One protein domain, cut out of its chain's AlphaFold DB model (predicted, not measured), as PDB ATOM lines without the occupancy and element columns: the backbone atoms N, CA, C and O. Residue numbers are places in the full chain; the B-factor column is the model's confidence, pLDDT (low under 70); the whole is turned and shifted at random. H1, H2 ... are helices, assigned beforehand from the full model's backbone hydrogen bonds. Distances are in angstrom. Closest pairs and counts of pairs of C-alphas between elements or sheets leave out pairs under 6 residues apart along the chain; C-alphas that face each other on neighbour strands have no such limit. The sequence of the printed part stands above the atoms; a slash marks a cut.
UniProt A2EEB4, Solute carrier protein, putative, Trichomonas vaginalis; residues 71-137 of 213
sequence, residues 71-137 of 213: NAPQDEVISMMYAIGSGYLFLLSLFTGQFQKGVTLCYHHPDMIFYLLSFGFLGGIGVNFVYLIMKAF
ATOM      1  N   ASN A  71     -19.780 -45.902  23.600       74.12
ATOM      2  CA  ASN A  71     -18.337 -46.118  23.784       74.12
ATOM      3  C   ASN A  71     -17.465 -45.293  22.816       74.12
ATOM      4  O   ASN A  71     -16.357 -45.691  22.451       74.12
ATOM      5  N   ALA A  72     -17.973 -44.133  22.388       77.19
ATOM      6  CA  ALA A  72     -17.304 -43.311  21.401       77.19
ATOM      7  C   ALA A  72     -15.962 -42.806  21.964       77.19
ATOM      8  O   ALA A  72     -15.869 -42.440  23.149       77.19
ATOM      9  N   PRO A  73     -14.896 -42.771  21.147       83.06
ATOM     10  CA  PRO A  73     -13.647 -42.157  21.557       83.06
ATOM     11  C   PRO A  73     -13.893 -40.682  21.896       83.06
ATOM     12  O   PRO A  73     -14.616 -39.970  21.198       83.06
ATOM     13  N   GLN A  74     -13.296 -40.218  22.998       83.94
ATOM     14  CA  GLN A  74     -13.507 -38.854  23.493       83.94
ATOM     15  C   GLN A  74     -13.132 -37.804  22.437       83.94
ATOM     16  O   GLN A  74     -13.824 -36.798  22.305       83.94
ATOM     17  N   ASP A  75     -12.098 -38.085  21.644       86.00
ATOM     18  CA  ASP A  75     -11.581 -37.184  20.617       86.00
ATOM     19  C   ASP A  75     -12.589 -36.981  19.478       86.00
ATOM     20  O   ASP A  75     -12.728 -35.870  18.967       86.00
ATOM     21  N   GLU A  76     -13.356 -38.016  19.123       86.75
ATOM     22  CA  GLU A  76     -14.396 -37.932  18.093       86.75
ATOM     23  C   GLU A  76     -15.584 -37.098  18.576       86.75
ATOM     24  O   GLU A  76     -16.040 -36.200  17.865       86.75
ATOM     25  N   VAL A  77     -16.043 -37.326  19.813       87.81
ATOM     26  CA  VAL A  77     -17.144 -36.547  20.404       87.81
ATOM     27  C   VAL A  77     -16.756 -35.073  20.524       87.81
ATOM     28  O   VAL A  77     -17.546 -34.201  20.158       87.81
ATOM     29  N   ILE A  78     -15.534 -34.783  20.984       89.56
ATOM     30  CA  ILE A  78     -15.008 -33.416  21.057       89.56
ATOM     31  C   ILE A  78     -14.935 -32.819  19.648       89.56
ATOM     32  O   ILE A  78     -15.505 -31.757  19.408       89.56
ATOM     33  N   SER A  79     -14.297 -33.500  18.695       88.69
ATOM     34  CA  SER A  79     -14.129 -32.978  17.337       88.69
ATOM     35  C   SER A  79     -15.471 -32.668  16.673       88.69
ATOM     36  O   SER A  79     -15.640 -31.582  16.128       88.69
ATOM     37  N   MET A  80     -16.453 -33.570  16.755       89.75
ATOM     38  CA  MET A  80     -17.762 -33.376  16.123       89.75
ATOM     39  C   MET A  80     -18.561 -32.244  16.773       89.75
ATOM     40  O   MET A  80     -19.105 -31.389  16.071       89.75
ATOM     41  N   MET A  81     -18.591 -32.178  18.108       90.25
ATOM     42  CA  MET A  81     -19.307 -31.118  18.830       90.25
ATOM     43  C   MET A  81     -18.705 -29.739  18.558       90.25
ATOM     44  O   MET A  81     -19.435 -28.780  18.296       90.25
ATOM     45  N   TYR A  82     -17.375 -29.632  18.580       90.62
ATOM     46  CA  TYR A  82     -16.689 -28.368  18.329       90.62
ATOM     47  C   TYR A  82     -16.680 -27.991  16.846       90.62
ATOM     48  O   TYR A  82     -16.798 -26.807  16.543       90.62
ATOM     49  N   ALA A  83     -16.633 -28.947  15.914       92.38
ATOM     50  CA  ALA A  83     -16.756 -28.663  14.484       92.38
ATOM     51  C   ALA A  83     -18.142 -28.091  14.154       92.38
ATOM     52  O   ALA A  83     -18.233 -26.994  13.600       92.38
ATOM     53  N   ILE A  84     -19.218 -28.764  14.580       93.19
ATOM     54  CA  ILE A  84     -20.598 -28.295  14.368       93.19
ATOM     55  C   ILE A  84     -20.819 -26.950  15.074       93.19
ATOM     56  O   ILE A  84     -21.345 -26.012  14.472       93.19
ATOM     57  N   GLY A  85     -20.369 -26.826  16.327       91.69
ATOM     58  CA  GLY A  85     -20.472 -25.586  17.095       91.69
ATOM     59  C   GLY A  85     -19.713 -24.424  16.455       91.69
ATOM     60  O   GLY A  85     -20.247 -23.320  16.359       91.69
ATOM     61  N   SER A  86     -18.496 -24.667  15.963       91.50
ATOM     62  CA  SER A  86     -17.692 -23.645  15.285       91.50
ATOM     63  C   SER A  86     -18.337 -23.190  13.975       91.50
ATOM     64  O   SER A  86     -18.426 -21.987  13.748       91.50
ATOM     65  N   GLY A  87     -18.869 -24.113  13.163       94.25
ATOM     66  CA  GLY A  87     -19.590 -23.778  11.934       94.25
ATOM     67  C   GLY A  87     -20.838 -22.940  12.211       94.25
ATOM     68  O   GLY A  87     -21.050 -21.909  11.570       94.25
ATOM     69  N   TYR A  88     -21.625 -23.325  13.220       93.69
ATOM     70  CA  TYR A  88     -22.812 -22.576  13.634       93.69
ATOM     71  C   TYR A  88     -22.464 -21.160  14.120       93.69
ATOM     72  O   TYR A  88     -23.056 -20.181  13.665       93.69
ATOM     73  N   LEU A  89     -21.468 -21.033  15.004       92.25
ATOM     74  CA  LEU A  89     -21.019 -19.737  15.521       92.25
ATOM     75  C   LEU A  89     -20.392 -18.861  14.433       92.25
ATOM     76  O   LEU A  89     -20.585 -17.646  14.445       92.25
ATOM     77  N   PHE A  90     -19.674 -19.455  13.483       92.25
ATOM     78  CA  PHE A  90     -19.083 -18.737  12.361       92.25
ATOM     79  C   PHE A  90     -20.161 -18.124  11.461       92.25
ATOM     80  O   PHE A  90     -20.127 -16.921  11.205       92.25
ATOM     81  N   LEU A  91     -21.167 -18.913  11.062       94.38
ATOM     82  CA  LEU A  91     -22.304 -18.416  10.281       94.38
ATOM     83  C   LEU A  91     -23.051 -17.306  11.028       94.38
ATOM     84  O   LEU A  91     -23.285 -16.236  10.467       94.38
ATOM     85  N   LEU A  92     -23.362 -17.513  12.308       93.56
ATOM     86  CA  LEU A  92     -24.045 -16.511  13.129       93.56
ATOM     87  C   LEU A  92     -23.239 -15.205  13.235       93.56
ATOM     88  O   LEU A  92     -23.798 -14.109  13.145       93.56
ATOM     89  N   SER A  93     -21.919 -15.310  13.397       90.62
ATOM     90  CA  SER A  93     -21.013 -14.161  13.493       90.62
ATOM     91  C   SER A  93     -20.908 -13.381  12.179       90.62
ATOM     92  O   SER A  93     -20.823 -12.147  12.208       90.62
ATOM     93  N   LEU A  94     -20.976 -14.071  11.033       91.81
ATOM     94  CA  LEU A  94     -21.065 -13.439   9.715       91.81
ATOM     95  C   LEU A  94     -22.379 -12.667   9.555       91.81
ATOM     96  O   LEU A  94     -22.339 -11.487   9.213       91.81
ATOM     97  N   PHE A  95     -23.523 -13.281   9.879       93.31
ATOM     98  CA  PHE A  95     -24.834 -12.620   9.796       93.31
ATOM     99  C   PHE A  95     -24.956 -11.412  10.730       93.31
ATOM    100  O   PHE A  95     -25.545 -10.398  10.363       93.31
ATOM    101  N   THR A  96     -24.369 -11.488  11.925       92.12
ATOM    102  CA  THR A  96     -24.399 -10.387  12.905       92.12
ATOM    103  C   THR A  96     -23.354  -9.299  12.591       92.12
ATOM    104  O   THR A  96     -23.311  -8.257  13.248       92.12
ATOM    105  N   GLY A  97     -22.462  -9.527  11.616       90.06
ATOM    106  CA  GLY A  97     -21.364  -8.619  11.264       90.06
ATOM    107  C   GLY A  97     -20.281  -8.486  12.345       90.06
ATOM    108  O   GLY A  97     -19.448  -7.580  12.287       90.06
ATOM    109  N   GLN A  98     -20.275  -9.361  13.355       90.25
ATOM    110  CA  GLN A  98     -19.288  -9.322  14.439       90.25
ATOM    111  C   GLN A  98     -17.925  -9.847  13.993       90.25
ATOM    112  O   GLN A  98     -16.901  -9.376  14.484       90.25
ATOM    113  N   PHE A  99     -17.907 -10.757  13.017       89.12
ATOM    114  CA  PHE A  99     -16.673 -11.296  12.459       89.12
ATOM    115  C   PHE A  99     -15.774 -10.192  11.890       89.12
ATOM    116  O   PHE A  99     -14.604 -10.091  12.255       89.12
ATOM    117  N   GLN A 100     -16.339  -9.301  11.069       88.50
ATOM    118  CA  GLN A 100     -15.593  -8.185  10.479       88.50
ATOM    119  C   GLN A 100     -15.046  -7.237  11.553       88.50
ATOM    120  O   GLN A 100     -13.883  -6.849  11.495       88.50
ATOM    121  N   LYS A 101     -15.846  -6.930  12.582       89.00
ATOM    122  CA  LYS A 101     -15.406  -6.103  13.719       89.00
ATOM    123  C   LYS A 101     -14.236  -6.741  14.475       89.00
ATOM    124  O   LYS A 101     -13.299  -6.038  14.844       89.00
ATOM    125  N   GLY A 102     -14.276  -8.059  14.678       87.31
ATOM    126  CA  GLY A 102     -13.197  -8.808  15.325       87.31
ATOM    127  C   GLY A 102     -11.892  -8.778  14.526       87.31
ATOM    128  O   GLY A 102     -10.831  -8.540  15.100       87.31
ATOM    129  N   VAL A 103     -11.968  -8.950  13.201       88.44
ATOM    130  CA  VAL A 103     -10.792  -8.901  12.312       88.44
ATOM    131  C   VAL A 103     -10.162  -7.508  12.305       88.44
ATOM    132  O   VAL A 103      -8.948  -7.391  12.466       88.44
ATOM    133  N   THR A 104     -10.968  -6.448  12.202       90.31
ATOM    134  CA  THR A 104     -10.469  -5.065  12.256       90.31
ATOM    135  C   THR A 104      -9.770  -4.766  13.585       90.31
ATOM    136  O   THR A 104      -8.715  -4.136  13.596       90.31
ATOM    137  N   LEU A 105     -10.295  -5.266  14.709       88.12
ATOM    138  CA  LEU A 105      -9.661  -5.094  16.019       88.12
ATOM    139  C   LEU A 105      -8.300  -5.806  16.104       88.12
ATOM    140  O   LEU A 105      -7.340  -5.228  16.608       88.12
ATOM    141  N   CYS A 106      -8.201  -7.025  15.562       89.00
ATOM    142  CA  CYS A 106      -6.938  -7.768  15.509       89.00
ATOM    143  C   CYS A 106      -5.902  -7.083  14.607       89.00
ATOM    144  O   CYS A 106      -4.710  -7.143  14.895       89.00
ATOM    145  N   TYR A 107      -6.348  -6.409  13.542       89.50
ATOM    146  CA  TYR A 107      -5.470  -5.629  12.670       89.50
ATOM    147  C   TYR A 107      -4.891  -4.399  13.382       89.50
ATOM    148  O   TYR A 107      -3.711  -4.095  13.233       89.50
ATOM    149  N   HIS A 108      -5.699  -3.706  14.189       91.50
ATOM    150  CA  HIS A 108      -5.235  -2.549  14.961       91.50
ATOM    151  C   HIS A 108      -4.378  -2.923  16.180       91.50
ATOM    152  O   HIS A 108      -3.542  -2.121  16.595       91.50
ATOM    153  N   HIS A 109      -4.559  -4.120  16.743       90.38
ATOM    154  CA  HIS A 109      -3.824  -4.595  17.916       90.38
ATOM    155  C   HIS A 109      -3.278  -6.016  17.697       90.38
ATOM    156  O   HIS A 109      -3.893  -6.988  18.149       90.38
ATOM    157  N   PRO A 110      -2.106  -6.163  17.052       85.69
ATOM    158  CA  PRO A 110      -1.535  -7.476  16.743       85.69
ATOM    159  C   PRO A 110      -1.210  -8.306  17.996       85.69
ATOM    160  O   PRO A 110      -1.290  -9.532  17.948       85.69
ATOM    161  N   ASP A 111      -0.950  -7.670  19.143       89.19
ATOM    162  CA  ASP A 111      -0.725  -8.359  20.424       89.19
ATOM    163  C   ASP A 111      -1.933  -9.211  20.859       89.19
ATOM    164  O   ASP A 111      -1.775 -10.242  21.517       89.19
ATOM    165  N   MET A 112      -3.156  -8.833  20.455       88.94
ATOM    166  CA  MET A 112      -4.374  -9.596  20.759       88.94
ATOM    167  C   MET A 112      -4.367 -10.988  20.128       88.94
ATOM    168  O   MET A 112      -4.966 -11.908  20.686       88.94
ATOM    169  N   ILE A 113      -3.667 -11.165  19.005       89.38
ATOM    170  CA  ILE A 113      -3.567 -12.455  18.320       89.38
ATOM    171  C   ILE A 113      -2.865 -13.469  19.228       89.38
ATOM    172  O   ILE A 113      -3.315 -14.609  19.333       89.38
ATOM    173  N   PHE A 114      -1.821 -13.050  19.951       92.38
ATOM    174  CA  PHE A 114      -1.117 -13.923  20.889       92.38
ATOM    175  C   PHE A 114      -2.004 -14.339  22.071       92.38
ATOM    176  O   PHE A 114      -2.034 -15.517  22.441       92.38
ATOM    177  N   TYR A 115      -2.775 -13.403  22.634       91.25
ATOM    178  CA  TYR A 115      -3.734 -13.712  23.700       91.25
ATOM    179  C   TYR A 115      -4.841 -14.652  23.218       91.25
ATOM    180  O   TYR A 115      -5.189 -15.595  23.929       91.25
ATOM    181  N   LEU A 116      -5.359 -14.444  22.005       91.62
ATOM    182  CA  LEU A 116      -6.400 -15.283  21.417       91.62
ATOM    183  C   LEU A 116      -5.891 -16.702  21.140       91.62
ATOM    184  O   LEU A 116      -6.574 -17.675  21.464       91.62
ATOM    185  N   LEU A 117      -4.676 -16.822  20.601       92.06
ATOM    186  CA  LEU A 117      -4.032 -18.108  20.342       92.06
ATOM    187  C   LEU A 117      -3.767 -18.864  21.649       92.06
ATOM    188  O   LEU A 117      -4.111 -20.039  21.765       92.06
ATOM    189  N   SER A 118      -3.223 -18.175  22.656       93.94
ATOM    190  CA  SER A 118      -2.978 -18.751  23.982       93.94
ATOM    191  C   SER A 118      -4.281 -19.195  24.647       93.94
ATOM    192  O   SER A 118      -4.358 -20.299  25.183       93.94
ATOM    193  N   PHE A 119      -5.335 -18.378  24.562       91.75
ATOM    194  CA  PHE A 119      -6.660 -18.720  25.074       91.75
ATOM    195  C   PHE A 119      -7.246 -19.951  24.373       91.75
ATOM    196  O   PHE A 119      -7.759 -20.846  25.044       91.75
ATOM    197  N   GLY A 120      -7.129 -20.033  23.045       93.06
ATOM    198  CA  GLY A 120      -7.569 -21.192  22.269       93.06
ATOM    199  C   GLY A 120      -6.799 -22.464  22.625       93.06
ATOM    200  O   GLY A 120      -7.410 -23.506  22.857       93.06
ATOM    201  N   PHE A 121      -5.472 -22.376  22.744       93.81
ATOM    202  CA  PHE A 121      -4.613 -23.515  23.070       93.81
ATOM    203  C   PHE A 121      -4.865 -24.047  24.489       93.81
ATOM    204  O   PHE A 121      -5.166 -25.229  24.669       93.81
ATOM    205  N   LEU A 122      -4.833 -23.169  25.500       94.25
ATOM    206  CA  LEU A 122      -5.141 -23.542  26.886       94.25
ATOM    207  C   LEU A 122      -6.593 -24.018  27.022       94.25
ATOM    208  O   LEU A 122      -6.871 -24.953  27.774       94.25
ATOM    209  N   GLY A 123      -7.517 -23.395  26.285       91.06
ATOM    210  CA  GLY A 123      -8.919 -23.790  26.221       91.06
ATOM    211  C   GLY A 123      -9.093 -25.207  25.681       91.06
ATOM    212  O   GLY A 123      -9.769 -26.015  26.316       91.06
ATOM    213  N   GLY A 124      -8.431 -25.539  24.570       91.25
ATOM    214  CA  GLY A 124      -8.451 -26.877  23.976       91.25
ATOM    215  C   GLY A 124      -7.923 -27.950  24.929       91.25
ATOM    216  O   GLY A 124      -8.571 -28.980  25.126       91.25
ATOM    217  N   ILE A 125      -6.801 -27.685  25.605       92.94
ATOM    218  CA  ILE A 125      -6.264 -28.582  26.642       92.94
ATOM    219  C   ILE A 125      -7.273 -28.748  27.788       92.94
ATOM    220  O   ILE A 125      -7.558 -29.864  28.222       92.94
ATOM    221  N   GLY A 126      -7.861 -27.646  28.261       90.88
ATOM    222  CA  GLY A 126      -8.846 -27.663  29.342       90.88
ATOM    223  C   GLY A 126     -10.089 -28.492  29.010       90.88
ATOM    224  O   GLY A 126     -10.582 -29.224  29.868       90.88
ATOM    225  N   VAL A 127     -10.579 -28.417  27.772       90.69
ATOM    226  CA  VAL A 127     -11.725 -29.211  27.299       90.69
ATOM    227  C   VAL A 127     -11.401 -30.701  27.304       90.69
ATOM    228  O   VAL A 127     -12.209 -31.483  27.803       90.69
ATOM    229  N   ASN A 128     -10.210 -31.095  26.847       90.69
ATOM    230  CA  ASN A 128      -9.771 -32.492  26.894       90.69
ATOM    231  C   ASN A 128      -9.788 -33.044  28.329       90.69
ATOM    232  O   ASN A 128     -10.344 -34.112  28.575       90.69
ATOM    233  N   PHE A 129      -9.279 -32.285  29.306       90.62
ATOM    234  CA  PHE A 129      -9.353 -32.684  30.717       90.62
ATOM    235  C   PHE A 129     -10.791 -32.808  31.236       90.62
ATOM    236  O   PHE A 129     -11.097 -33.733  31.988       90.62
ATOM    237  N   VAL A 130     -11.685 -31.897  30.844       89.62
ATOM    238  CA  VAL A 130     -13.101 -31.950  31.242       89.62
ATOM    239  C   VAL A 130     -13.771 -33.216  30.704       89.62
ATOM    240  O   VAL A 130     -14.450 -33.907  31.462       89.62
ATOM    241  N   TYR A 131     -13.544 -33.557  29.434       89.25
ATOM    242  CA  TYR A 131     -14.090 -34.771  28.823       89.25
ATOM    243  C   TYR A 131     -13.484 -36.049  29.414       89.25
ATOM    244  O   TYR A 131     -14.214 -37.016  29.628       89.25
ATOM    245  N   LEU A 132     -12.199 -36.038  29.775       88.38
ATOM    246  CA  LEU A 132     -11.550 -37.157  30.459       88.38
ATOM    247  C   LEU A 132     -12.187 -37.433  31.833       88.38
ATOM    248  O   LEU A 132     -12.510 -38.578  32.154       88.38
ATOM    249  N   ILE A 133     -12.419 -36.386  32.635       85.38
ATOM    250  CA  ILE A 133     -13.110 -36.497  33.933       85.38
ATOM    251  C   ILE A 133     -14.551 -36.977  33.727       85.38
ATOM    252  O   ILE A 133     -15.032 -37.813  34.494       85.38
ATOM    253  N   MET A 134     -15.224 -36.494  32.680       86.44
ATOM    254  CA  MET A 134     -16.585 -36.910  32.340       86.44
ATOM    255  C   MET A 134     -16.659 -38.380  31.951       86.44
ATOM    256  O   MET A 134     -17.551 -39.074  32.429       86.44
ATOM    257  N   LYS A 135     -15.701 -38.874  31.167       83.81
ATOM    258  CA  LYS A 135     -15.605 -40.290  30.807       83.81
ATOM    259  C   LYS A 135     -15.302 -41.173  32.023       83.81
ATOM    260  O   LYS A 135     -15.860 -42.255  32.140       83.81
ATOM    261  N   ALA A 136     -14.451 -40.715  32.943       83.62
ATOM    262  CA  ALA A 136     -14.040 -41.502  34.110       83.62
ATOM    263  C   ALA A 136     -15.065 -41.506  35.263       83.62
ATOM    264  O   ALA A 136     -15.235 -42.518  35.942       83.62
ATOM    265  N   PHE A 137     -15.722 -40.373  35.526       78.50
ATOM    266  CA  PHE A 137     -16.561 -40.174  36.717       78.50
ATOM    267  C   PHE A 137     -18.012 -39.774  36.401       78.50
ATOM    268  O   PHE A 137     -18.835 -39.684  37.318       78.50
TER     269      PHE A 137
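AT A GLANCE: This is residues 71 to 137 of the 213 residues of the protein "Solute carrier protein, putative" of Trichomonas vaginalis (UniProt A2EEB4). Two long helices, H3 and H1, form the long sides of a narrow, flat triangle, and the short helix H2 crosses its wide end. H3 and H1 run opposite ways and come together where H1 begins and H3 nears its end; between them the middle is open. The printed part has 67 residues with three named helices, in the order H1, H2, H3, and no named strand; the class is all helix. The whole is loose, with a radius of gyration of the C-alphas of 15.2 A, and spans 45 by 26 by 14 A.

IN THESE COORDINATES: H3, the longest helix, holds residues 111 to 137 and measures 39.1 A from first to last C-alpha, ending at C-alpha 137 at (-16.561, -40.174, 36.717). H1, residues 74 to 95, measures 31.7 A and begins at C-alpha 74 at (-13.507, -38.854, 23.493). H2, residues 98 to 108, measures 15.6 A and begins at C-alpha 98 at (-19.288, -9.322, 14.439).

HOW THE PARTS SIT: H3 touches H1 with residues 128 to 135 alone, and H1 touches H3 with residues 74 to 78 alone. Their closest C-alphas are those of Gln 74 and Tyr 131, 6.7 A apart. They run opposite ways at a steep tilt of 41 degrees. H3 and H2 are close but not clearly touching; their closest C-alphas, of Cys 106 and Met 112, are 6.1 A apart. H1 and H2 only just touch, only at the corner, with 3 pairs of C-alphas within 8 A, the closest those of Ser 93 and Phe 99 at 5.3 A. Their lines are about perpendicular, at 90 degrees. In H1, H2 and H3 every O i to N i+4 pair is within hydrogen-bond range.

THE WHOLE: The two C-alphas farthest apart, those of Asn 71 and His 108, are 46.3 A apart. Residues 79 to 88, 107 to 112 and 117 to 123 stand free. The printed part has no cut, and both links are tight. The mean pLDDT of the printed part is 89.5, and no printed residue is under 70.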